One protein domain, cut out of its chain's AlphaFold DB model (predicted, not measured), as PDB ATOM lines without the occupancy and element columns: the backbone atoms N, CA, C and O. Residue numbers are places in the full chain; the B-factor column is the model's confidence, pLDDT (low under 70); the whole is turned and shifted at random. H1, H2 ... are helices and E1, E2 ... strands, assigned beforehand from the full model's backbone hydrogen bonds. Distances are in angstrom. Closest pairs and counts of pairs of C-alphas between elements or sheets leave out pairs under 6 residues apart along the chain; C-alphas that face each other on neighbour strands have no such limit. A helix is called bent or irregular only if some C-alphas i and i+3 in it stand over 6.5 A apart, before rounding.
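This is residues 3 to 169 of the 324 residues of an uncharacterized protein of Dehalococcoidia bacterium (UniProt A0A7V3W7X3). A strongly twisted sheet of five strands makes the core, with H1, H2, H3 and H4 on one face and H5 and H7 on the other, three layers in all. H6 stands up from the sheet at E7, and a separate small hairpin, E2 and E3, lies near the last residues of H5. The 167 printed residues, of mixed class, run E1 H1 H2 H3 H4 E2 E3 E4 E5 H5 E6 H6 H7 H8 E7, eight named helices and seven named strands; the large sheet, E1 E7 E6 E5 E4, is mixed. It is compact, with a radius of gyration of the C-alphas of 15.2 A, and spans 46 by 37 by 32 A.

Begin at edge strand E1, residues 3 to 10, antiparallel to E7, residues 160 to 168, with N 6 and O 164 2.8 A apart, within hydrogen-bond range. E6, residues 114 to 120, is parallel to E7 (N 161 to O 115, 2.8 A) and to E5, residues 83 to 87 (N 116 to O 84, 2.7 A). E5 forms a hairpin with edge strand E4, residues 78 to 80 (N 83 to O 80, 2.8 A). H1, residues 13 to 18, stands up over E7 at a height over the sheet of 7.2 A. H2, residues 21 to 32, stands at the sheet's level. Its residues 30 to 31 touch H4, residues 43 to 56, opposite ways; the closest C-alphas, of Ile 30 and Val 50, are 6.1 A apart. H3, residues 35 to 40, is on the sheet and only just irregular: C-alphas 36 and 39 are 6.6 A apart. E2, residues 64 to 66, pairs with E3, residues 72 to 74 (N 73 to O 65, 2.8 A). H5, residues 95 to 104, runs along E6 on the face opposite H1; E5, H5 and E6 form a strand-helix-strand unit, parallel strands joined through a helix, with a right-handed crossover. On H5's face, H6, residues 122 to 130, stands up over E7, and H7, residues 140 to 148, touches H5, the closest C-alphas, of Pro 95 and Ala 143, being 5.2 A apart. E6, H6, H7, H8 and E7 form another such unit; H8, residues 150 to 153, is not on the sheet. Every O i to N i+4 pair is within hydrogen-bond range in H1, H2, H6 and H7; H4 has 9 of 10, H5 2 of 6 with 6 of 7 O i to N i+3 pairs, H3 0 of 2 with 2 of 3, and H8 is too short.

Find C-alpha 3 at (7.107, 12.883, -14.490), where E1 begins its 22.9 A. H4 covers 20.1 A, E6 20.0 A, and E7 24.0 A, ending at C-alpha 168, (0.966, 12.266, -12.287).

The C-alphas farthest apart, of Arg 69 and Glu 169, are 50.8 A apart. The printed part has no cut and no long link. Look for low confidence at residues 150 to 155, under 70.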
ATOM      1  N   LEU A   3       6.883  13.808 -13.389       93.19
ATOM      2  CA  LEU A   3       7.107  12.883 -14.490       93.19
ATOM      3  C   LEU A   3       7.185  11.460 -13.931       93.19
ATOM      4  O   LEU A   3       7.902  11.202 -12.971       93.19
ATOM      5  N   ALA A   4       6.442  10.545 -14.534       94.25
ATOM      6  CA  ALA A   4       6.369   9.149 -14.139       94.25
ATOM      7  C   ALA A   4       6.355   8.237 -15.376       94.25
ATOM      8  O   ALA A   4       6.249   8.705 -16.513       94.25
ATOM      9  N   LEU A   5       6.439   6.925 -15.137       96.12
ATOM     10  CA  LEU A   5       6.416   5.893 -16.174       96.12
ATOM     11  C   LEU A   5       5.194   4.979 -16.034       96.12
ATOM     12  O   LEU A   5       4.961   4.374 -14.983       96.12
ATOM     13  N   GLU A   6       4.446   4.844 -17.121       95.44
ATOM     14  CA  GLU A   6       3.543   3.725 -17.387       95.44
ATOM     15  C   GLU A   6       4.345   2.569 -17.992       95.44
ATOM     16  O   GLU A   6       5.307   2.792 -18.727       95.44
ATOM     17  N   ARG A   7       3.992   1.330 -17.642       95.88
ATOM     18  CA  ARG A   7       4.780   0.136 -17.972       95.88
ATOM     19  C   ARG A   7       3.880  -0.924 -18.579       95.88
ATOM     20  O   ARG A   7       2.774  -1.157 -18.090       95.88
ATOM     21  N   PHE A   8       4.360  -1.582 -19.623       94.75
ATOM     22  CA  PHE A   8       3.719  -2.763 -20.184       94.75
ATOM     23  C   PHE A   8       4.780  -3.747 -20.675       94.75
ATOM     24  O   PHE A   8       5.713  -3.380 -21.384       94.75
ATOM     25  N   SER A   9       4.629  -5.011 -20.290       93.56
ATOM     26  CA  SER A   9       5.572  -6.080 -20.611       93.56
ATOM     27  C   SER A   9       4.989  -6.978 -21.696       93.56
ATOM     28  O   SER A   9       3.984  -7.658 -21.480       93.56
ATOM     29  N   TYR A  10       5.623  -6.996 -22.869       91.50
ATOM     30  CA  TYR A  10       5.269  -7.889 -23.965       91.50
ATOM     31  C   TYR A  10       6.258  -9.061 -24.033       91.50
ATOM     32  O   TYR A  10       7.472  -8.855 -24.055       91.50
ATOM     33  N   ARG A  11       5.741 -10.299 -24.061       89.50
ATOM     34  CA  ARG A  11       6.539 -11.546 -24.027       89.50
ATOM     35  C   ARG A  11       7.529 -11.615 -22.852       89.50
ATOM     36  O   ARG A  11       8.665 -12.041 -23.016       89.50
ATOM     37  N   PHE A  12       7.070 -11.218 -21.663       89.44
ATOM     38  CA  PHE A  12       7.839 -11.310 -20.413       89.44
ATOM     39  C   PHE A  12       9.141 -10.480 -20.408       89.44
ATOM     40  O   PHE A  12      10.079 -10.786 -19.675       89.44
ATOM     41  N   ALA A  13       9.192  -9.402 -21.199       94.38
ATOM     42  CA  ALA A  13      10.342  -8.501 -21.281       94.38
ATOM     43  C   ALA A  13      10.782  -7.950 -19.918       94.38
ATOM     44  O   ALA A  13      11.975  -7.838 -19.653       94.38
ATOM     45  N   GLU A  14       9.821  -7.654 -19.038       93.69
ATOM     46  CA  GLU A  14      10.104  -7.194 -17.678       93.69
ATOM     47  C   GLU A  14      10.966  -8.186 -16.891       93.69
ATOM     48  O   GLU A  14      11.962  -7.771 -16.315       93.69
ATOM     49  N   GLY A  15      10.672  -9.489 -16.943       90.69
ATOM     50  CA  GLY A  15      11.461 -10.486 -16.219       90.69
ATOM     51  C   GLY A  15      12.892 -10.639 -16.745       90.69
ATOM     52  O   GLY A  15      13.788 -10.989 -15.983       90.69
ATOM     53  N   ILE A  16      13.132 -10.342 -18.027       93.94
ATOM     54  CA  ILE A  16      14.489 -10.289 -18.602       93.94
ATOM     55  C   ILE A  16      15.215  -9.029 -18.118       93.94
ATOM     56  O   ILE A  16      16.382  -9.093 -17.738       93.94
ATOM     57  N   LEU A  17      14.526  -7.885 -18.090       93.19
ATOM     58  CA  LEU A  17      15.088  -6.636 -17.569       93.19
ATOM     59  C   LEU A  17      15.328  -6.678 -16.059       93.19
ATOM     60  O   LEU A  17      16.276  -6.057 -15.594       93.19
ATOM     61  N   ASP A  18      14.536  -7.424 -15.293       92.25
ATOM     62  CA  ASP A  18      14.739  -7.593 -13.850       92.25
ATOM     63  C   ASP A  18      16.027  -8.373 -13.541       92.25
ATOM     64  O   ASP A  18      16.691  -8.096 -12.544       92.25
ATOM     65  N   GLN A  19      16.458  -9.275 -14.433       94.19
ATOM     66  CA  GLN A  19      17.786  -9.907 -14.359       94.19
ATOM     67  C   GLN A  19      18.926  -8.919 -14.667       94.19
ATOM     68  O   GLN A  19      20.078  -9.178 -14.328       94.19
ATOM     69  N   LYS A  20      18.602  -7.775 -15.282       95.50
ATOM     70  CA  LYS A  20      19.495  -6.650 -15.598       95.50
ATOM     71  C   LYS A  20      19.047  -5.388 -14.845       95.50
ATOM     72  O   LYS A  20      18.954  -4.305 -15.426       95.50
ATOM     73  N   ALA A  21      18.746  -5.527 -13.550       92.50
ATOM     74  CA  ALA A  21      18.130  -4.479 -12.729       92.50
ATOM     75  C   ALA A  21      18.875  -3.131 -12.771       92.50
ATOM     76  O   ALA A  21      18.244  -2.075 -12.726       92.50
ATOM     77  N   GLU A  22      20.206  -3.147 -12.892       95.88
ATOM     78  CA  GLU A  22      21.008  -1.927 -13.023       95.88
ATOM     79  C   GLU A  22      20.715  -1.175 -14.324       95.88
ATOM     80  O   GLU A  22      20.464   0.026 -14.274       95.88
ATOM     81  N   ILE A  23      20.647  -1.883 -15.457       97.62
ATOM     82  CA  ILE A  23      20.281  -1.317 -16.762       97.62
ATOM     83  C   ILE A  23      18.835  -0.814 -16.744       97.62
ATOM     84  O   ILE A  23      18.574   0.300 -17.195       97.62
ATOM     85  N   LYS A  24      17.897  -1.590 -16.179       97.19
ATOM     86  CA  LYS A  24      16.487  -1.176 -16.044       97.19
ATOM     87  C   LYS A  24      16.379   0.145 -15.276       97.19
ATOM     88  O   LYS A  24      15.782   1.095 -15.776       97.19
ATOM     89  N   ARG A  25      16.997   0.222 -14.095       96.50
ATOM     90  CA  ARG A  25      17.022   1.432 -13.263       96.50
ATOM     91  C   ARG A  25      17.701   2.601 -13.976       96.50
ATOM     92  O   ARG A  25      17.177   3.704 -13.927       96.50
ATOM     93  N   GLU A  26      18.817   2.365 -14.665       98.00
ATOM     94  CA  GLU A  26      19.532   3.403 -15.414       98.00
ATOM     95  C   GLU A  26      18.653   4.031 -16.505       98.00
ATOM     96  O   GLU A  26      18.588   5.255 -16.603       98.00
ATOM     97  N   ILE A  27      17.918   3.217 -17.274       98.06
ATOM     98  CA  ILE A  27      16.948   3.712 -18.262       98.06
ATOM     99  C   ILE A  27      15.884   4.569 -17.571       98.06
ATOM    100  O   ILE A  27      15.642   5.699 -17.990       98.06
ATOM    101  N   GLU A  28      15.248   4.049 -16.519       97.50
ATOM    102  CA  GLU A  28      14.171   4.763 -15.829       97.50
ATOM    103  C   GLU A  28      14.664   6.094 -15.226       97.50
ATOM    104  O   GLU A  28      14.003   7.120 -15.387       97.50
ATOM    105  N   GLU A  29      15.853   6.121 -14.620       97.00
ATOM    106  CA  GLU A  29      16.475   7.335 -14.076       97.00
ATOM    107  C   GLU A  29      16.768   8.383 -15.157       97.00
ATOM    108  O   GLU A  29      16.450   9.559 -14.961       97.00
ATOM    109  N   ILE A  30      17.340   7.979 -16.299       97.31
ATOM    110  CA  ILE A  30      17.624   8.893 -17.418       97.31
ATOM    111  C   ILE A  30      16.320   9.503 -17.950       97.31
ATOM    112  O   ILE A  30      16.233  10.714 -18.171       97.31
ATOM    113  N   LEU A  31      15.280   8.685 -18.130       97.19
ATOM    114  CA  LEU A  31      13.999   9.143 -18.672       97.19
ATOM    115  C   LEU A  31      13.264  10.104 -17.739       97.19
ATOM    116  O   LEU A  31      12.602  11.031 -18.217       97.19
ATOM    117  N   LEU A  32      13.383   9.891 -16.429       95.75
ATOM    118  CA  LEU A  32      12.711  10.686 -15.405       95.75
ATOM    119  C   LEU A  32      13.488  11.945 -15.001       95.75
ATOM    120  O   LEU A  32      12.880  12.884 -14.484       95.75
ATOM    121  N   ARG A  33      14.798  12.024 -15.278       93.56
ATOM    122  CA  ARG A  33      15.654  13.154 -14.872       93.56
ATOM    123  C   ARG A  33      15.141  14.541 -15.286       93.56
ATOM    124  O   ARG A  33      15.310  15.483 -14.508       93.56
ATOM    125  N   PRO A  34      14.509  14.737 -16.459       90.50
ATOM    126  CA  PRO A  34      13.927  16.031 -16.813       90.50
ATOM    127  C   PRO A  34      12.828  16.514 -15.853       90.50
ATOM    128  O   PRO A  34      12.601  17.723 -15.772       90.50
ATOM    129  N   GLY A  35      12.170  15.610 -15.120       89.62
ATOM    130  CA  GLY A  35      11.121  15.939 -14.158       89.62
ATOM    131  C   GLY A  35       9.994  16.768 -14.779       89.62
ATOM    132  O   GLY A  35       9.600  16.567 -15.930       89.62
ATOM    133  N   SER A  36       9.499  17.756 -14.034       82.12
ATOM    134  CA  SER A  36       8.451  18.677 -14.499       82.12
ATOM    135  C   SER A  36       8.882  19.571 -15.670       82.12
ATOM    136  O   SER A  36       8.023  20.062 -16.404       82.12
ATOM    137  N   ASN A  37      10.190  19.732 -15.916       88.00
ATOM    138  CA  ASN A  37      10.684  20.508 -17.057       88.00
ATOM    139  C   ASN A  37      10.371  19.843 -18.403       88.00
ATOM    140  O   ASN A  37      10.564  20.481 -19.437       88.00
ATOM    141  N   ILE A  38       9.870  18.599 -18.425       91.94
ATOM    142  CA  ILE A  38       9.465  17.906 -19.655       91.94
ATOM    143  C   ILE A  38       8.520  18.740 -20.529       91.94
ATOM    144  O   ILE A  38       8.662  18.744 -21.749       91.94
ATOM    145  N   LEU A  39       7.635  19.528 -19.909       92.00
ATOM    146  CA  LEU A  39       6.673  20.392 -20.599       92.00
ATOM    147  C   LEU A  39       7.325  21.552 -21.370       92.00
ATOM    148  O   LEU A  39       6.676  22.202 -22.184       92.00
ATOM    149  N   THR A  40       8.608  21.821 -21.128       92.19
ATOM    150  CA  THR A  40       9.358  22.888 -21.805       92.19
ATOM    151  C   THR A  40      10.064  22.407 -23.075       92.19
ATOM    152  O   THR A  40      10.435  23.230 -23.920       92.19
ATOM    153  N   PHE A  41      10.203  21.090 -23.259       91.25
ATOM    154  CA  PHE A  41      10.966  20.501 -24.356       91.25
ATOM    155  C   PHE A  41      10.078  20.123 -25.548       91.25
ATOM    156  O   PHE A  41       8.996  19.552 -25.402       91.25
ATOM    157  N   SER A  42      10.562  20.388 -26.764       91.88
ATOM    158  CA  SER A  42      10.112  19.621 -27.930       91.88
ATOM    159  C   SER A  42      10.593  18.168 -27.817       91.88
ATOM    160  O   SER A  42      11.520  17.874 -27.058       91.88
ATOM    161  N   SER A  43       9.999  17.255 -28.586       91.12
ATOM    162  CA  SER A  43      10.408  15.844 -28.574       91.12
ATOM    163  C   SER A  43      11.887  15.688 -28.932       91.12
ATOM    164  O   SER A  43      12.613  14.980 -28.243       91.12
ATOM    165  N   GLY A  44      12.371  16.435 -29.931       91.06
ATOM    166  CA  GLY A  44      13.789  16.468 -30.302       91.06
ATOM    167  C   GLY A  44      14.702  16.973 -29.181       91.06
ATOM    168  O   GLY A  44      15.728  16.355 -28.918       91.06
ATOM    169  N   GLN A  45      14.312  18.039 -28.470       93.75
ATOM    170  CA  GLN A  45      15.085  18.561 -27.332       93.75
ATOM    171  C   GLN A  45      15.142  17.563 -26.169       93.75
ATOM    172  O   GLN A  45      16.188  17.404 -25.541       93.75
ATOM    173  N   TYR A  46      14.029  16.880 -25.884       94.44
ATOM    174  CA  TYR A  46      13.994  15.830 -24.870       94.44
ATOM    175  C   TYR A  46      14.902  14.662 -25.265       94.44
ATOM    176  O   TYR A  46      15.766  14.284 -24.476       94.44
ATOM    177  N   VAL A  47      14.760  14.151 -26.496       92.88
ATOM    178  CA  VAL A  47      15.579  13.049 -27.027       92.88
ATOM    179  C   VAL A  47      17.060  13.414 -27.016       92.88
ATOM    180  O   VAL A  47      17.870  12.597 -26.595       92.88
ATOM    181  N   GLU A  48      17.441  14.627 -27.417       93.19
ATOM    182  CA  GLU A  48      18.835  15.083 -27.376       93.19
ATOM    183  C   GLU A  48      19.389  15.096 -25.946       93.19
ATOM    184  O   GLU A  48      20.504  14.622 -25.708       93.19
ATOM    185  N   LYS A  49      18.599  15.595 -24.988       94.06
ATOM    186  CA  LYS A  49      18.989  15.641 -23.579       94.06
ATOM    187  C   LYS A  49      19.229  14.241 -23.023       94.06
ATOM    188  O   LYS A  49      20.322  13.980 -22.529       94.06
ATOM    189  N   VAL A  50      18.260  13.335 -23.157       95.00
ATOM    190  CA  VAL A  50      18.421  11.956 -22.667       95.00
ATOM    191  C   VAL A  50      19.519  11.218 -23.436       95.00
ATOM    192  O   VAL A  50      20.299  10.499 -22.826       95.00
ATOM    193  N   SER A  51      19.670  11.460 -24.744       94.06
ATOM    194  CA  SER A  51      20.725  10.857 -25.576       94.06
ATOM    195  C   SER A  51      22.130  11.133 -25.047       94.06
ATOM    196  O   SER A  51      23.002  10.269 -25.132       94.06
ATOM    197  N   ARG A  52      22.364  12.340 -24.518       95.19
ATOM    198  CA  ARG A  52      23.643  12.697 -23.897       95.19
ATOM    199  C   ARG A  52      23.901  11.855 -22.654       95.19
ATOM    200  O   ARG A  52      24.989  11.314 -22.509       95.19
ATOM    201  N   GLU A  53      22.886  11.696 -21.812       96.38
ATOM    202  CA  GLU A  53      22.980  10.916 -20.577       96.38
ATOM    203  C   GLU A  53      23.176   9.421 -20.853       96.38
ATOM    204  O   GLU A  53      24.001   8.782 -20.204       96.38
ATOM    205  N   PHE A  54      22.492   8.876 -21.865       97.25
ATOM    206  CA  PHE A  54      22.747   7.525 -22.369       97.25
ATOM    207  C   PHE A  54      24.217   7.368 -22.803       97.25
ATOM    208  O   PHE A  54      24.892   6.430 -22.378       97.25
ATOM    209  N   GLY A  55      24.754   8.314 -23.582       95.06
ATOM    210  CA  GLY A  55      26.158   8.297 -24.010       95.06
ATOM    211  C   GLY A  55      27.157   8.367 -22.847       95.06
ATOM    212  O   GLY A  55      28.108   7.590 -22.806       95.06
ATOM    213  N   GLU A  56      26.917   9.236 -21.861       96.38
ATOM    214  CA  GLU A  56      27.740   9.350 -20.642       96.38
ATOM    215  C   GLU A  56      27.737   8.066 -19.802       96.38
ATOM    216  O   GLU A  56      28.707   7.768 -19.106       96.38
ATOM    217  N   LYS A  57      26.663   7.278 -19.888       96.69
ATOM    218  CA  LYS A  57      26.528   5.972 -19.239       96.69
ATOM    219  C   LYS A  57      27.050   4.808 -20.086       96.69
ATOM    220  O   LYS A  57      26.877   3.652 -19.702       96.69
ATOM    221  N   GLY A  58      27.711   5.084 -21.210       96.69
ATOM    222  CA  GLY A  58      28.347   4.067 -22.046       96.69
ATOM    223  C   GLY A  58      27.381   3.285 -22.933       96.69
ATOM    224  O   GLY A  58      27.682   2.152 -23.299       96.69
ATOM    225  N   TRP A  59      26.219   3.851 -23.270       97.31
ATOM    226  CA  TRP A  59      25.349   3.257 -24.282       97.31
ATOM    227  C   TRP A  59      25.886   3.517 -25.687       97.31
ATOM    228  O   TRP A  59      26.204   4.651 -26.053       97.31
ATOM    229  N   GLU A  60      25.926   2.463 -26.494       94.50
ATOM    230  CA  GLU A  60      26.238   2.539 -27.912       94.50
ATOM    231  C   GLU A  60      25.105   3.276 -28.631       94.50
ATOM    232  O   GLU A  60      23.948   2.858 -28.579       94.50
ATOM    233  N   ARG A  61      25.425   4.389 -29.291       93.06
ATOM    234  CA  ARG A  61      24.442   5.217 -29.993       93.06
ATOM    235  C   ARG A  61      24.277   4.744 -31.431       93.06
ATOM    236  O   ARG A  61      25.253   4.704 -32.172       93.06
ATOM    237  N   LYS A  62      23.026   4.529 -31.842       88.12
ATOM    238  CA  LYS A  62      22.615   4.182 -33.209       88.12
ATOM    239  C   LYS A  62      23.430   3.020 -33.791       88.12
ATOM    240  O   LYS A  62      24.065   3.207 -34.833       88.12
ATOM    241  N   PRO A  63      23.422   1.841 -33.137       83.75
ATOM    242  CA  PRO A  63      24.121   0.672 -33.656       83.75
ATOM    243  C   PRO A  63      23.651   0.381 -35.086       83.75
ATOM    244  O   PRO A  63      22.450   0.389 -35.388       83.75
ATOM    245  N   THR A  64      24.612   0.182 -35.982       81.38
ATOM    246  CA  THR A  64      24.354  -0.047 -37.405       81.38
ATOM    247  C   THR A  64      24.319  -1.533 -37.707       81.38
ATOM    248  O   THR A  64      25.240  -2.262 -37.352       81.38
ATOM    249  N   TYR A  65      23.287  -1.959 -38.423       79.19
ATOM    250  CA  TYR A  65      23.175  -3.288 -39.000       79.19
ATOM    251  C   TYR A  65      23.544  -3.223 -40.484       79.19
ATOM    252  O   TYR A  65      23.078  -2.326 -41.188       79.19
ATOM    253  N   VAL A  66      24.367  -4.160 -40.948       78.00
ATOM    254  CA  VAL A  66      24.622  -4.387 -42.374       78.00
ATOM    255  C   VAL A  66      23.768  -5.572 -42.793       78.00
ATOM    256  O   VAL A  66      23.923  -6.664 -42.248       78.00
ATOM    257  N   ASP A  67      22.847  -5.360 -43.725       75.00
ATOM    258  CA  ASP A  67      22.002  -6.445 -44.207       75.00
ATOM    259  C   ASP A  67      22.737  -7.380 -45.188       75.00
ATOM    260  O   ASP A  67      23.878  -7.146 -45.589       75.00
ATOM    261  N   ALA A  68      22.071  -8.458 -45.612       72.94
ATOM    262  CA  ALA A  68      22.642  -9.425 -46.554       72.94
ATOM    263  C   ALA A  68      22.979  -8.831 -47.940       72.94
ATOM    264  O   ALA A  68      23.647  -9.488 -48.738       72.94
ATOM    265  N   ARG A  69      22.498  -7.621 -48.250       76.69
ATOM    266  CA  ARG A  69      22.790  -6.878 -49.483       76.69
ATOM    267  C   ARG A  69      23.917  -5.858 -49.294       76.69
ATOM    268  O   ARG A  69      24.358  -5.280 -50.283       76.69
ATOM    269  N   GLY A  70      24.417  -5.689 -48.070       73.69
ATOM    270  CA  GLY A  70      25.447  -4.714 -47.724       73.69
ATOM    271  C   GLY A  70      24.896  -3.340 -47.339       73.69
ATOM    272  O   GLY A  70      25.685  -2.412 -47.159       73.69
ATOM    273  N   ASP A  71      23.576  -3.190 -47.198       76.88
ATOM    274  CA  ASP A  71      22.951  -1.911 -46.874       76.88
ATOM    275  C   ASP A  71      23.018  -1.639 -45.364       76.88
ATOM    276  O   ASP A  71      22.592  -2.446 -44.531       76.88
ATOM    277  N   LEU A  72      23.545  -0.463 -45.007       73.94
ATOM    278  CA  LEU A  72      23.624   0.012 -43.627       73.94
ATOM    279  C   LEU A  72      22.272   0.567 -43.172       73.94
ATOM    280  O   LEU A  72      21.784   1.561 -43.710       73.94
ATOM    281  N   SER A  73      21.703  -0.028 -42.127       77.31
ATOM    282  CA  SER A  73      20.449   0.410 -41.511       77.31
ATOM    283  C   SER A  73      20.615   0.657 -40.012       77.31
ATOM    284  O   SER A  73      21.206  -0.148 -39.292       77.31
ATOM    285  N   GLN A  74      20.067   1.771 -39.520       79.19
ATOM    286  CA  GLN A  74      19.932   2.021 -38.081       79.19
ATOM    287  C   GLN A  74      18.695   1.284 -37.575       79.19
ATOM    288  O   GLN A  74      17.586   1.552 -38.031       79.19
ATOM    289  N   VAL A  75      18.897   0.349 -36.650       86.06
ATOM    290  CA  VAL A  75      17.835  -0.548 -36.166       86.06
ATOM    291  C   VAL A  75      17.293  -0.154 -34.793       86.06
ATOM    292  O   VAL A  75      16.204  -0.576 -34.424       86.06
ATOM    293  N   MET A  76      18.025   0.664 -34.034       91.75
ATOM    294  CA  MET A  76      17.587   1.220 -32.750       91.75
ATOM    295  C   MET A  76      18.371   2.492 -32.406       91.75
ATOM    296  O   MET A  76      19.378   2.794 -33.049       91.75
ATOM    297  N   ASP A  77      17.927   3.234 -31.390       94.19
ATOM    298  CA  ASP A  77      18.581   4.480 -30.976       94.19
ATOM    299  C   ASP A  77      19.787   4.232 -30.072       94.19
ATOM    300  O   ASP A  77      20.805   4.912 -30.218       94.19
ATOM    301  N   PHE A  78      19.685   3.263 -29.157       96.12
ATOM    302  CA  PHE A  78      20.769   2.901 -28.244       96.12
ATOM    303  C   PHE A  78      20.829   1.404 -27.965       96.12
ATOM    304  O   PHE A  78      19.805   0.720 -27.999       96.12
ATOM    305  N   ARG A  79      22.025   0.918 -27.621       95.88
ATOM    306  CA  ARG A  79      22.257  -0.449 -27.148       95.88
ATOM    307  C   ARG A  79      23.270  -0.487 -26.009       95.88
ATOM    308  O   ARG A  79      24.273   0.219 -26.033       95.88
ATOM    309  N   LYS A  80      23.023  -1.337 -25.016       96.38
ATOM    310  CA  LYS A  80      23.987  -1.672 -23.960       96.38
ATOM    311  C   LYS A  80      23.654  -3.045 -23.405       96.38
ATOM    312  O   LYS A  80      22.492  -3.331 -23.149       96.38
ATOM    313  N   GLU A  81      24.656  -3.912 -23.264       95.12
ATOM    314  CA  GLU A  81      24.492  -5.254 -22.676       95.12
ATOM    315  C   GLU A  81      23.311  -6.055 -23.260       95.12
ATOM    316  O   GLU A  81      22.551  -6.696 -22.525       95.12
ATOM    317  N   ARG A  82      23.153  -6.006 -24.593       95.06
ATOM    318  CA  ARG A  82      22.069  -6.666 -25.347       95.06
ATOM    319  C   ARG A  82      20.660  -6.158 -24.989       95.06
ATOM    320  O   ARG A  82      19.669  -6.820 -25.279       95.06
ATOM    321  N   VAL A  83      20.553  -4.970 -24.399       96.94
ATOM    322  CA  VAL A  83      19.304  -4.215 -24.244       96.94
ATOM    323  C   VAL A  83      19.275  -3.121 -25.301       96.94
ATOM    324  O   VAL A  83      20.180  -2.288 -25.347       96.94
ATOM    325  N   GLY A  84      18.256  -3.136 -26.158       96.62
ATOM    326  CA  GLY A  84      18.035  -2.104 -27.171       96.62
ATOM    327  C   GLY A  84      17.019  -1.061 -26.713       96.62
ATOM    328  O   GLY A  84      16.080  -1.401 -26.000       96.62
ATOM    329  N   VAL A  85      17.158   0.192 -27.145       97.50
ATOM    330  CA  VAL A  85      16.223   1.288 -26.832       97.50
ATOM    331  C   VAL A  85      15.789   1.997 -28.112       97.50
ATOM    332  O   VAL A  85      16.627   2.314 -28.957       97.50
ATOM    333  N   ILE A  86      14.488   2.273 -28.235       95.94
ATOM    334  CA  ILE A  86      13.898   3.081 -29.314       95.94
ATOM    335  C   ILE A  86      12.975   4.149 -28.720       95.94
ATOM    336  O   ILE A  86      12.089   3.842 -27.916       95.94
ATOM    337  N   PHE A  87      13.142   5.394 -29.165       95.00
ATOM    338  CA  PHE A  87      12.287   6.532 -28.843       95.00
ATOM    339  C   PHE A  87      11.256   6.779 -29.947       95.00
ATOM    340  O   PHE A  87      11.572   7.284 -31.023       95.00
ATOM    341  N   ALA A  88       9.985   6.528 -29.647       94.12
ATOM    342  CA  ALA A  88       8.866   6.800 -30.541       94.12
ATOM    343  C   ALA A  88       8.086   8.055 -30.123       94.12
ATOM    344  O   ALA A  88       6.914   8.003 -29.757       94.12
ATOM    345  N   LEU A  89       8.760   9.208 -30.170       92.19
ATOM    346  CA  LEU A  89       8.207  10.506 -29.750       92.19
ATOM    347  C   LEU A  89       7.932  11.468 -30.924       92.19
ATOM    348  O   LEU A  89       7.531  12.614 -30.710       92.19
ATOM    349  N   SER A  90       8.169  11.031 -32.164       86.06
ATOM    350  CA  SER A  90       8.080  11.864 -33.371       86.06
ATOM    351  C   SER A  90       6.931  11.441 -34.286       86.06
ATOM    352  O   SER A  90       6.494  10.297 -34.224       86.06
ATOM    353  N   ARG A  91       6.487  12.327 -35.190       77.31
ATOM    354  CA  ARG A  91       5.393  12.049 -36.146       77.31
ATOM    355  C   ARG A  91       5.650  10.835 -37.042       77.31
ATOM    356  O   ARG A  91       4.713  10.187 -37.492       77.31
ATOM    357  N   THR A  92       6.914  10.554 -37.346       78.88
ATOM    358  CA  THR A  92       7.305   9.417 -38.188       78.88
ATOM    359  C   THR A  92       7.396   8.115 -37.408       78.88
ATOM    360  O   THR A  92       7.505   7.056 -38.018       78.88
ATOM    361  N   SER A  93       7.377   8.191 -36.076       82.25
ATOM    362  CA  SER A  93       7.461   7.020 -35.221       82.25
ATOM    363  C   SER A  93       6.168   6.222 -35.273       82.25
ATOM    364  O   SER A  93       5.067   6.769 -35.351       82.25
ATOM    365  N   SER A  94       6.295   4.907 -35.199       83.06
ATOM    366  CA  SER A  94       5.158   4.002 -35.257       83.06
ATOM    367  C   SER A  94       5.384   2.787 -34.365       83.06
ATOM    368  O   SER A  94       6.524   2.442 -34.057       83.06
ATOM    369  N   PRO A  95       4.325   2.045 -34.000       81.69
ATOM    370  CA  PRO A  95       4.502   0.768 -33.317       81.69
ATOM    371  C   PRO A  95       5.353  -0.241 -34.105       81.69
ATOM    372  O   PRO A  95       5.827  -1.201 -33.515       81.69
ATOM    373  N   LYS A  96       5.566  -0.043 -35.418       85.00
ATOM    374  CA  LYS A  96       6.421  -0.906 -36.251       85.00
ATOM    375  C   LYS A  96       7.908  -0.719 -35.975       85.00
ATOM    376  O   LYS A  96       8.681  -1.598 -36.339       85.00
ATOM    377  N   ASP A  97       8.313   0.373 -35.331       87.19
ATOM    378  CA  ASP A  97       9.728   0.680 -35.095       87.19
ATOM    379  C   ASP A  97      10.392  -0.413 -34.236       87.19
ATOM    380  O   ASP A  97      11.573  -0.711 -34.387       87.19
ATOM    381  N   VAL A  98       9.604  -1.122 -33.420       88.81
ATOM    382  CA  VAL A  98      10.042  -2.288 -32.632       88.81
ATOM    383  C   VAL A  98      10.525  -3.470 -33.480       88.81
ATOM    384  O   VAL A  98      11.209  -4.354 -32.958       88.81
ATOM    385  N   LEU A  99      10.210  -3.508 -34.782       87.88
ATOM    386  CA  LEU A  99      10.781  -4.484 -35.713       87.88
ATOM    387  C   LEU A  99      12.298  -4.316 -35.843       87.88
ATOM    388  O   LEU A  99      12.985  -5.293 -36.128       87.88
ATOM    389  N   GLY A 100      12.830  -3.129 -35.540       88.62
ATOM    390  CA  GLY A 100      14.263  -2.891 -35.439       88.62
ATOM    391  C   GLY A 100      14.961  -3.844 -34.463       88.62
ATOM    392  O   GLY A 100      16.009  -4.394 -34.790       88.62
ATOM    393  N   PHE A 101      14.333  -4.168 -33.325       90.88
ATOM    394  CA  PHE A 101      14.871  -5.167 -32.391       90.88
ATOM    395  C   PHE A 101      14.933  -6.571 -33.004       90.88
ATOM    396  O   PHE A 101      15.864  -7.324 -32.735       90.88
ATOM    397  N   GLN A 102      13.961  -6.921 -33.852       87.69
ATOM    398  CA  GLN A 102      13.930  -8.222 -34.524       87.69
ATOM    399  C   GLN A 102      15.056  -8.330 -35.552       87.69
ATOM    400  O   GLN A 102      15.734  -9.352 -35.602       87.69
ATOM    401  N   THR A 103      15.287  -7.266 -36.324       84.88
ATOM    402  CA  THR A 103      16.403  -7.187 -37.273       84.88
ATOM    403  C   THR A 103      17.745  -7.268 -36.555       84.88
ATOM    404  O   THR A 103      18.621  -8.015 -36.974       84.88
ATOM    405  N   ALA A 104      17.889  -6.561 -35.433       84.19
ATOM    406  CA  ALA A 104      19.120  -6.541 -34.650       84.19
ATOM    407  C   ALA A 104      19.505  -7.922 -34.094       84.19
ATOM    408  O   ALA A 104      20.681  -8.260 -34.027       84.19
ATOM    409  N   ARG A 105      18.521  -8.768 -33.766       82.44
ATOM    410  CA  ARG A 105      18.764 -10.155 -33.338       82.44
ATOM    411  C   ARG A 105      19.412 -11.033 -34.418       82.44
ATOM    412  O   ARG A 105      19.958 -12.079 -34.091       82.44
ATOM    413  N   LEU A 106      19.354 -10.639 -35.690       79.44
ATOM    414  CA  LEU A 106      19.942 -11.402 -36.796       79.44
ATOM    415  C   LEU A 106      21.451 -11.160 -36.975       79.44
ATOM    416  O   LEU A 106      22.063 -11.801 -37.823       79.44
ATOM    417  N   SER A 107      22.051 -10.247 -36.205       78.19
ATOM    418  CA  SER A 107      23.469  -9.885 -36.289       78.19
ATOM    419  C   SER A 107      24.137 -10.051 -34.928       78.19
ATOM    420  O   SER A 107      23.629  -9.551 -33.928       78.19
ATOM    421  N   GLU A 108      25.301 -10.705 -34.896       74.25
ATOM    422  CA  GLU A 108      26.098 -10.861 -33.669       74.25
ATOM    423  C   GLU A 108      26.526  -9.495 -33.101       74.25
ATOM    424  O   GLU A 108      26.493  -9.268 -31.889       74.25
ATOM    425  N   ASP A 109      26.825  -8.538 -33.985       75.94
ATOM    426  CA  ASP A 109      27.323  -7.215 -33.606       75.94
ATOM    427  C   ASP A 109      26.240  -6.320 -33.006       75.94
ATOM    428  O   ASP A 109      26.551  -5.465 -32.179       75.94
ATOM    429  N   THR A 110      24.967  -6.524 -33.362       81.12
ATOM    430  CA  THR A 110      23.843  -5.696 -32.882       81.12
ATOM    431  C   THR A 110      22.823  -6.468 -32.046       81.12
ATOM    432  O   THR A 110      21.789  -5.913 -31.676       81.12
ATOM    433  N   GLU A 111      23.144  -7.705 -31.656       88.81
ATOM    434  CA  GLU A 111      22.212  -8.608 -30.983       88.81
ATOM    435  C   GLU A 111      21.613  -8.007 -29.701       88.81
ATOM    436  O   GLU A 111      22.320  -7.389 -28.887       88.81
ATOM    437  N   VAL A 112      20.307  -8.222 -29.519       92.94
ATOM    438  CA  VAL A 112      19.533  -7.807 -28.345       92.94
ATOM    439  C   VAL A 112      18.659  -8.945 -27.822       92.94
ATOM    440  O   VAL A 112      17.993  -9.646 -28.585       92.94
ATOM    441  N   ASP A 113      18.628  -9.091 -26.499       94.12
ATOM    442  CA  ASP A 113      17.775 -10.041 -25.780       94.12
ATOM    443  C   ASP A 113      16.405  -9.437 -25.462       94.12
ATOM    444  O   ASP A 113      15.413 -10.153 -25.348       94.12
ATOM    445  N   VAL A 114      16.351  -8.112 -25.301       96.25
ATOM    446  CA  VAL A 114      15.142  -7.361 -24.958       96.25
ATOM    447  C   VAL A 114      15.219  -5.941 -25.514       96.25
ATOM    448  O   VAL A 114      16.267  -5.294 -25.479       96.25
ATOM    449  N   GLY A 115      14.095  -5.456 -26.036       96.44
ATOM    450  CA  GLY A 115      13.934  -4.078 -26.491       96.44
ATOM    451  C   GLY A 115      13.125  -3.242 -25.505       96.44
ATOM    452  O   GLY A 115      12.150  -3.724 -24.932       96.44
ATOM    453  N   VAL A 116      13.490  -1.976 -25.331       97.88
ATOM    454  CA  VAL A 116      12.735  -0.980 -24.570       97.88
ATOM    455  C   VAL A 116      12.177   0.052 -25.537       97.88
ATOM    456  O   VAL A 116      12.924   0.738 -26.237       97.88
ATOM    457  N   PHE A 117      10.854   0.149 -25.590       96.94
ATOM    458  CA  PHE A 117      10.147   1.046 -26.494       96.94
ATOM    459  C   PHE A 117       9.533   2.195 -25.704       96.94
ATOM    460  O   PHE A 117       8.727   1.963 -24.803       96.94
ATOM    461  N   ILE A 118       9.937   3.427 -26.007       97.69
ATOM    462  CA  ILE A 118       9.606   4.605 -25.202       97.69
ATOM    463  C   ILE A 118       8.664   5.510 -25.982       97.69
ATOM    464  O   ILE A 118       8.987   5.965 -27.078       97.69
ATOM    465  N   VAL A 119       7.518   5.810 -25.383       97.19
ATOM    466  CA  VAL A 119       6.463   6.651 -25.956       97.19
ATOM    467  C   VAL A 119       5.975   7.673 -24.933       97.19
ATOM    468  O   VAL A 119       6.302   7.596 -23.750       97.19
ATOM    469  N   ALA A 120       5.175   8.643 -25.369       96.50
ATOM    470  CA  ALA A 120       4.434   9.509 -24.456       96.50
ATOM    471  C   ALA A 120       3.028   8.944 -24.216       96.50
ATOM    472  O   ALA A 120       2.406   8.391 -25.113       96.50
ATOM    473  N   SER A 121       2.499   9.096 -23.009       95.56
ATOM    474  CA  SER A 121       1.085   8.828 -22.728       95.56
ATOM    475  C   SER A 121       0.186   9.879 -23.389       95.56
ATOM    476  O   SER A 121       0.595  11.023 -23.615       95.56
ATOM    477  N   ALA A 122      -1.079   9.527 -23.630       93.12
ATOM    478  CA  ALA A 122      -2.063  10.467 -24.163       93.12
ATOM    479  C   ALA A 122      -2.269  11.682 -23.234       93.12
ATOM    480  O   ALA A 122      -2.531  12.792 -23.696       93.12
ATOM    481  N   SER A 123      -2.135  11.495 -21.914       92.12
ATOM    482  CA  SER A 123      -2.230  12.584 -20.935       92.12
ATOM    483  C   SER A 123      -1.065  13.568 -21.074       92.12
ATOM    484  O   SER A 123      -1.301  14.775 -21.122       92.12
ATOM    485  N   LEU A 124       0.172  13.073 -21.201       94.19
ATOM    486  CA  LEU A 124       1.354  13.909 -21.405       94.19
ATOM    487  C   LEU A 124       1.298  14.636 -22.753       94.19
ATOM    488  O   LEU A 124       1.538  15.840 -22.783       94.19
ATOM    489  N   GLN A 125       0.926  13.954 -23.843       93.75
ATOM    490  CA  GLN A 125       0.784  14.582 -25.164       93.75
ATOM    491  C   GLN A 125      -0.194  15.765 -25.130       93.75
ATOM    492  O   GLN A 125       0.142  16.852 -25.593       93.75
ATOM    493  N   ARG A 126      -1.358  15.605 -24.481       91.69
ATOM    494  CA  ARG A 126      -2.327  16.701 -24.290       91.69
ATOM    495  C   ARG A 126      -1.758  17.865 -23.477       91.69
ATOM    496  O   ARG A 126      -2.098  19.017 -23.733       91.69
ATOM    497  N   GLN A 127      -0.944  17.593 -22.456       91.62
ATOM    498  CA  GLN A 127      -0.324  18.657 -21.658       91.62
ATOM    499  C   GLN A 127       0.768  19.397 -22.429       91.62
ATOM    500  O   GLN A 127       0.863  20.618 -22.326       91.62
ATOM    501  N   LEU A 128       1.553  18.675 -23.225       92.06
ATOM    502  CA  LEU A 128       2.541  19.258 -24.124       92.06
ATOM    503  C   LEU A 128       1.864  20.150 -25.165       92.06
ATOM    504  O   LEU A 128       2.290  21.288 -25.341       92.06
ATOM    505  N   GLU A 129       0.761  19.695 -25.764       91.62
ATOM    506  CA  GLU A 129      -0.020  20.484 -26.720       91.62
ATOM    507  C   GLU A 129      -0.525  21.791 -26.090       91.62
ATOM    508  O   GLU A 129      -0.334  22.869 -26.653       91.62
ATOM    509  N   LYS A 130      -1.060  21.728 -24.862       91.25
ATOM    510  CA  LYS A 130      -1.442  22.923 -24.084       91.25
ATOM    511  C   LYS A 130      -0.264  23.861 -23.802       91.25
ATOM    512  O   LYS A 130      -0.459  25.069 -23.725       91.25
ATOM    513  N   ALA A 131       0.943  23.321 -23.649       89.50
ATOM    514  CA  ALA A 131       2.176  24.084 -23.474       89.50
ATOM    515  C   ALA A 131       2.791  24.569 -24.808       89.50
ATOM    516  O   ALA A 131       3.890  25.127 -24.812       89.50
ATOM    517  N   GLY A 132       2.118  24.356 -25.947       90.56
ATOM    518  CA  GLY A 132       2.621  24.721 -27.273       90.56
ATOM    519  C   GLY A 132       3.776  23.838 -27.759       90.56
ATOM    520  O   GLY A 132       4.578  24.268 -28.589       90.56
ATOM    521  N   LYS A 133       3.904  22.618 -27.228       89.38
ATOM    522  CA  LYS A 133       4.896  21.611 -27.625       89.38
ATOM    523  C   LYS A 133       4.195  20.456 -28.329       89.38
ATOM    524  O   LYS A 133       3.222  19.911 -27.826       89.38
ATOM    525  N   LEU A 134       4.716  20.047 -29.482       83.56
ATOM    526  CA  LEU A 134       4.146  18.954 -30.265       83.56
ATOM    527  C   LEU A 134       5.029  17.707 -30.145       83.56
ATOM    528  O   LEU A 134       6.192  17.724 -30.552       83.56
ATOM    529  N   TRP A 135       4.490  16.646 -29.551       90.81
ATOM    530  CA  TRP A 135       5.083  15.307 -29.543       90.81
ATOM    531  C   TRP A 135       4.089  14.382 -30.241       90.81
ATOM    532  O   TRP A 135       3.007  14.140 -29.721       90.81
ATOM    533  N   GLU A 136       4.433  13.921 -31.440       83.31
ATOM    534  CA  GLU A 136       3.467  13.341 -32.390       83.31
ATOM    535  C   GLU A 136       3.668  11.839 -32.636       83.31
ATOM    536  O   GLU A 136       3.199  11.305 -33.637       83.31
ATOM    537  N   GLY A 137       4.387  11.159 -31.743       88.75
ATOM    538  CA  GLY A 137       4.503   9.701 -31.772       88.75
ATOM    539  C   GLY A 137       3.220   8.990 -31.322       88.75
ATOM    540  O   GLY A 137       2.305   9.632 -30.796       88.75
ATOM    541  N   PRO A 138       3.141   7.655 -31.485       91.19
ATOM    542  CA  PRO A 138       2.036   6.876 -30.943       91.19
ATOM    543  C   PRO A 138       1.952   7.075 -29.428       91.19
ATOM    544  O   PRO A 138       2.975   7.068 -28.743       91.19
ATOM    545  N   ASP A 139       0.739   7.240 -28.903       94.50
ATOM    546  CA  ASP A 139       0.556   7.238 -27.457       94.50
ATOM    547  C   ASP A 139       0.751   5.829 -26.862       94.50
ATOM    548  O   ASP A 139       0.798   4.823 -27.579       94.50
ATOM    549  N   PHE A 140       0.873   5.752 -25.536       95.12
ATOM    550  CA  PHE A 140       1.078   4.492 -24.814       95.12
ATOM    551  C   PHE A 140       0.044   3.403 -25.140       95.12
ATOM    552  O   PHE A 140       0.423   2.252 -25.363       95.12
ATOM    553  N   GLU A 141      -1.243   3.739 -25.228       93.19
ATOM    554  CA  GLU A 141      -2.290   2.750 -25.508       93.19
ATOM    555  C   GLU A 141      -2.285   2.330 -26.981       93.19
ATOM    556  O   GLU A 141      -2.445   1.147 -27.295       93.19
ATOM    557  N   ALA A 142      -2.021   3.262 -27.901       91.81
ATOM    558  CA  ALA A 142      -1.838   2.964 -29.316       91.81
ATOM    559  C   ALA A 142      -0.635   2.031 -29.548       91.81
ATOM    560  O   ALA A 142      -0.748   1.040 -30.277       91.81
ATOM    561  N   ALA A 143       0.497   2.301 -28.890       92.12
ATOM    562  CA  ALA A 143       1.693   1.465 -28.938       92.12
ATOM    563  C   ALA A 143       1.440   0.071 -28.348       92.12
ATOM    564  O   ALA A 143       1.730  -0.942 -28.988       92.12
ATOM    565  N   ARG A 144       0.821   0.008 -27.165       93.00
ATOM    566  CA  ARG A 144       0.437  -1.244 -26.500       93.00
ATOM    567  C   ARG A 144      -0.490  -2.094 -27.365       93.00
ATOM    568  O   ARG A 144      -0.278  -3.304 -27.494       93.00
ATOM    569  N   LYS A 145      -1.507  -1.474 -27.971       89.62
ATOM    570  CA  LYS A 145      -2.425  -2.147 -28.894       89.62
ATOM    571  C   LYS A 145      -1.669  -2.679 -30.108       89.62
ATOM    572  O   LYS A 145      -1.849  -3.844 -30.442       89.62
ATOM    573  N   GLY A 146      -0.797  -1.869 -30.714       85.69
ATOM    574  CA  GLY A 146       0.035  -2.275 -31.850       85.69
ATOM    575  C   GLY A 146       0.895  -3.505 -31.548       85.69
ATOM    576  O   GLY A 146       0.856  -4.470 -32.306       85.69
ATOM    577  N   LEU A 147       1.576  -3.524 -30.397       84.12
ATOM    578  CA  LEU A 147       2.365  -4.678 -29.938       84.12
ATOM    579  C   LEU A 147       1.521  -5.945 -29.731       84.12
ATOM    580  O   LEU A 147       2.000  -7.059 -29.939       84.12
ATOM    581  N   SER A 148       0.264  -5.776 -29.319       79.50
ATOM    582  CA  SER A 148      -0.650  -6.877 -28.999       79.50
ATOM    583  C   SER A 148      -1.455  -7.382 -30.205       79.50
ATOM    584  O   SER A 148      -2.110  -8.418 -30.106       79.50
ATOM    585  N   MET A 149      -1.442  -6.674 -31.340       71.56
ATOM    586  CA  MET A 149      -2.152  -7.101 -32.551       71.56
ATOM    587  C   MET A 149      -1.505  -8.345 -33.168       71.56
ATOM    588  O   MET A 149      -0.284  -8.462 -33.213       71.56
ATOM    589  N   ALA A 150      -2.331  -9.254 -33.694       55.06
ATOM    590  CA  ALA A 150      -1.910 -10.563 -34.207       55.06
ATOM    591  C   ALA A 150      -0.821 -10.504 -35.301       55.06
ATOM    592  O   ALA A 150       0.031 -11.394 -35.360       55.06
ATOM    593  N   GLU A 151      -0.812  -9.445 -36.120       61.78
ATOM    594  CA  GLU A 151       0.169  -9.232 -37.195       61.78
ATOM    595  C   GLU A 151       1.597  -9.004 -36.667       61.78
ATOM    596  O   GLU A 151       2.550  -9.513 -37.249       61.78
ATOM    597  N   TYR A 152       1.757  -8.310 -35.535       62.78
ATOM    598  CA  TYR A 152       3.068  -8.103 -34.897       62.78
ATOM    599  C   TYR A 152       3.335  -9.146 -33.818       62.78
ATOM    600  O   TYR A 152       4.456  -9.626 -33.660       62.78
ATOM    601  N   GLY A 153       2.292  -9.538 -33.089       60.22
ATOM    602  CA  GLY A 153       2.420 -10.397 -31.928       60.22
ATOM    603  C   GLY A 153       2.888 -11.817 -32.253       60.22
ATOM    604  O   GLY A 153       3.541 -12.450 -31.428       60.22
ATOM    605  N   SER A 154       2.610 -12.330 -33.451       64.00
ATOM    606  CA  SER A 154       3.122 -13.636 -33.892       64.00
ATOM    607  C   SER A 154       4.555 -13.561 -34.440       64.00
ATOM    608  O   SER A 154       5.339 -14.478 -34.196       64.00
ATOM    609  N   ALA A 155       4.916 -12.458 -35.104       67.94
ATOM    610  CA  ALA A 155       6.203 -12.270 -35.779       67.94
ATOM    611  C   ALA A 155       7.336 -11.761 -34.865       67.94
ATOM    612  O   ALA A 155       8.511 -11.966 -35.164       67.94
ATOM    613  N   MET A 156       7.014 -11.104 -33.747       78.25
ATOM    614  CA  MET A 156       8.021 -10.599 -32.810       78.25
ATOM    615  C   MET A 156       8.594 -11.722 -31.943       78.25
ATOM    616  O   MET A 156       7.884 -12.322 -31.142       78.25
ATOM    617  N   THR A 157       9.893 -11.981 -32.050       86.50
ATOM    618  CA  THR A 157      10.614 -12.961 -31.221       86.50
ATOM    619  C   THR A 157      11.370 -12.316 -30.063       86.50
ATOM    620  O   THR A 157      11.506 -12.946 -29.016       86.50
ATOM    621  N   VAL A 158      11.853 -11.081 -30.236       92.06
ATOM    622  CA  VAL A 158      12.475 -10.280 -29.172       92.06
ATOM    623  C   VAL A 158      11.382  -9.703 -28.264       92.06
ATOM    624  O   VAL A 158      10.481  -9.034 -28.778       92.06
ATOM    625  N   PRO A 159      11.433  -9.954 -26.944       93.88
ATOM    626  CA  PRO A 159      10.559  -9.325 -25.957       93.88
ATOM    627  C   PRO A 159      10.689  -7.800 -25.942       93.88
ATOM    628  O   PRO A 159      11.784  -7.261 -26.104       93.88
ATOM    629  N   VAL A 160       9.571  -7.103 -25.721       94.88
ATOM    630  CA  VAL A 160       9.522  -5.633 -25.709       94.88
ATOM    631  C   VAL A 160       8.941  -5.131 -24.394       94.88
ATOM    632  O   VAL A 160       7.839  -5.510 -23.995       94.88
ATOM    633  N   TYR A 161       9.677  -4.252 -23.726       97.06
ATOM    634  CA  TYR A 161       9.227  -3.522 -22.553       97.06
ATOM    635  C   TYR A 161       8.818  -2.110 -22.974       97.06
ATOM    636  O   TYR A 161       9.646  -1.305 -23.398       97.06
ATOM    637  N   LEU A 162       7.521  -1.826 -22.915       96.94
ATOM    638  CA  LEU A 162       6.950  -0.542 -23.298       96.94
ATOM    639  C   LEU A 162       6.937   0.400 -22.089       96.94
ATOM    640  O   LEU A 162       6.347   0.079 -21.054       96.94
ATOM    641  N   LEU A 163       7.534   1.578 -22.259       98.06
ATOM    642  CA  LEU A 163       7.562   2.662 -21.284       98.06
ATOM    643  C   LEU A 163       6.805   3.881 -21.815       98.06
ATOM    644  O   LEU A 163       7.148   4.434 -22.859       98.06
ATOM    645  N   GLY A 164       5.784   4.318 -21.080       97.19
ATOM    646  CA  GLY A 164       5.015   5.527 -21.367       97.19
ATOM    647  C   GLY A 164       5.386   6.669 -20.430       97.19
ATOM    648  O   GLY A 164       5.131   6.587 -19.232       97.19
ATOM    649  N   LEU A 165       5.936   7.758 -20.961       97.06
ATOM    650  CA  LEU A 165       6.154   8.994 -20.207       97.06
ATOM    651  C   LEU A 165       4.798   9.626 -19.864       97.06
ATOM    652  O   LEU A 165       3.978   9.888 -20.749       97.06
ATOM    653  N   THR A 166       4.541   9.875 -18.584       95.38
ATOM    654  CA  THR A 166       3.257  10.399 -18.097       95.38
ATOM    655  C   THR A 166       3.463  11.448 -17.014       95.38
ATOM    656  O   THR A 166       4.517  11.498 -16.383       95.38
ATOM    657  N   LEU A 167       2.464  12.298 -16.785       91.31
ATOM    658  CA  LEU A 167       2.460  13.232 -15.661       91.31
ATOM    659  C   LEU A 167       1.416  12.782 -14.653       91.31
ATOM    660  O   LEU A 167       0.238  12.650 -14.986       91.31
ATOM    661  N   ARG A 168       1.851  12.566 -13.415       84.69
ATOM    662  CA  ARG A 168       0.966  12.266 -12.287       84.69
ATOM    663  C   ARG A 168       0.960  13.439 -11.325       84.69
ATOM    664  O   ARG A 168       1.877  14.266 -11.314       84.69
ATOM    665  N   GLU A 169      -0.095  13.553 -10.533       71.88
ATOM    666  CA  GLU A 169      -0.027  14.423  -9.367       71.88
ATOM    667  C   GLU A 169       1.124  13.939  -8.491       71.88
ATOM    668  O   GLU A 169       1.294  12.736  -8.289       71.88
TER     669      GLU A 169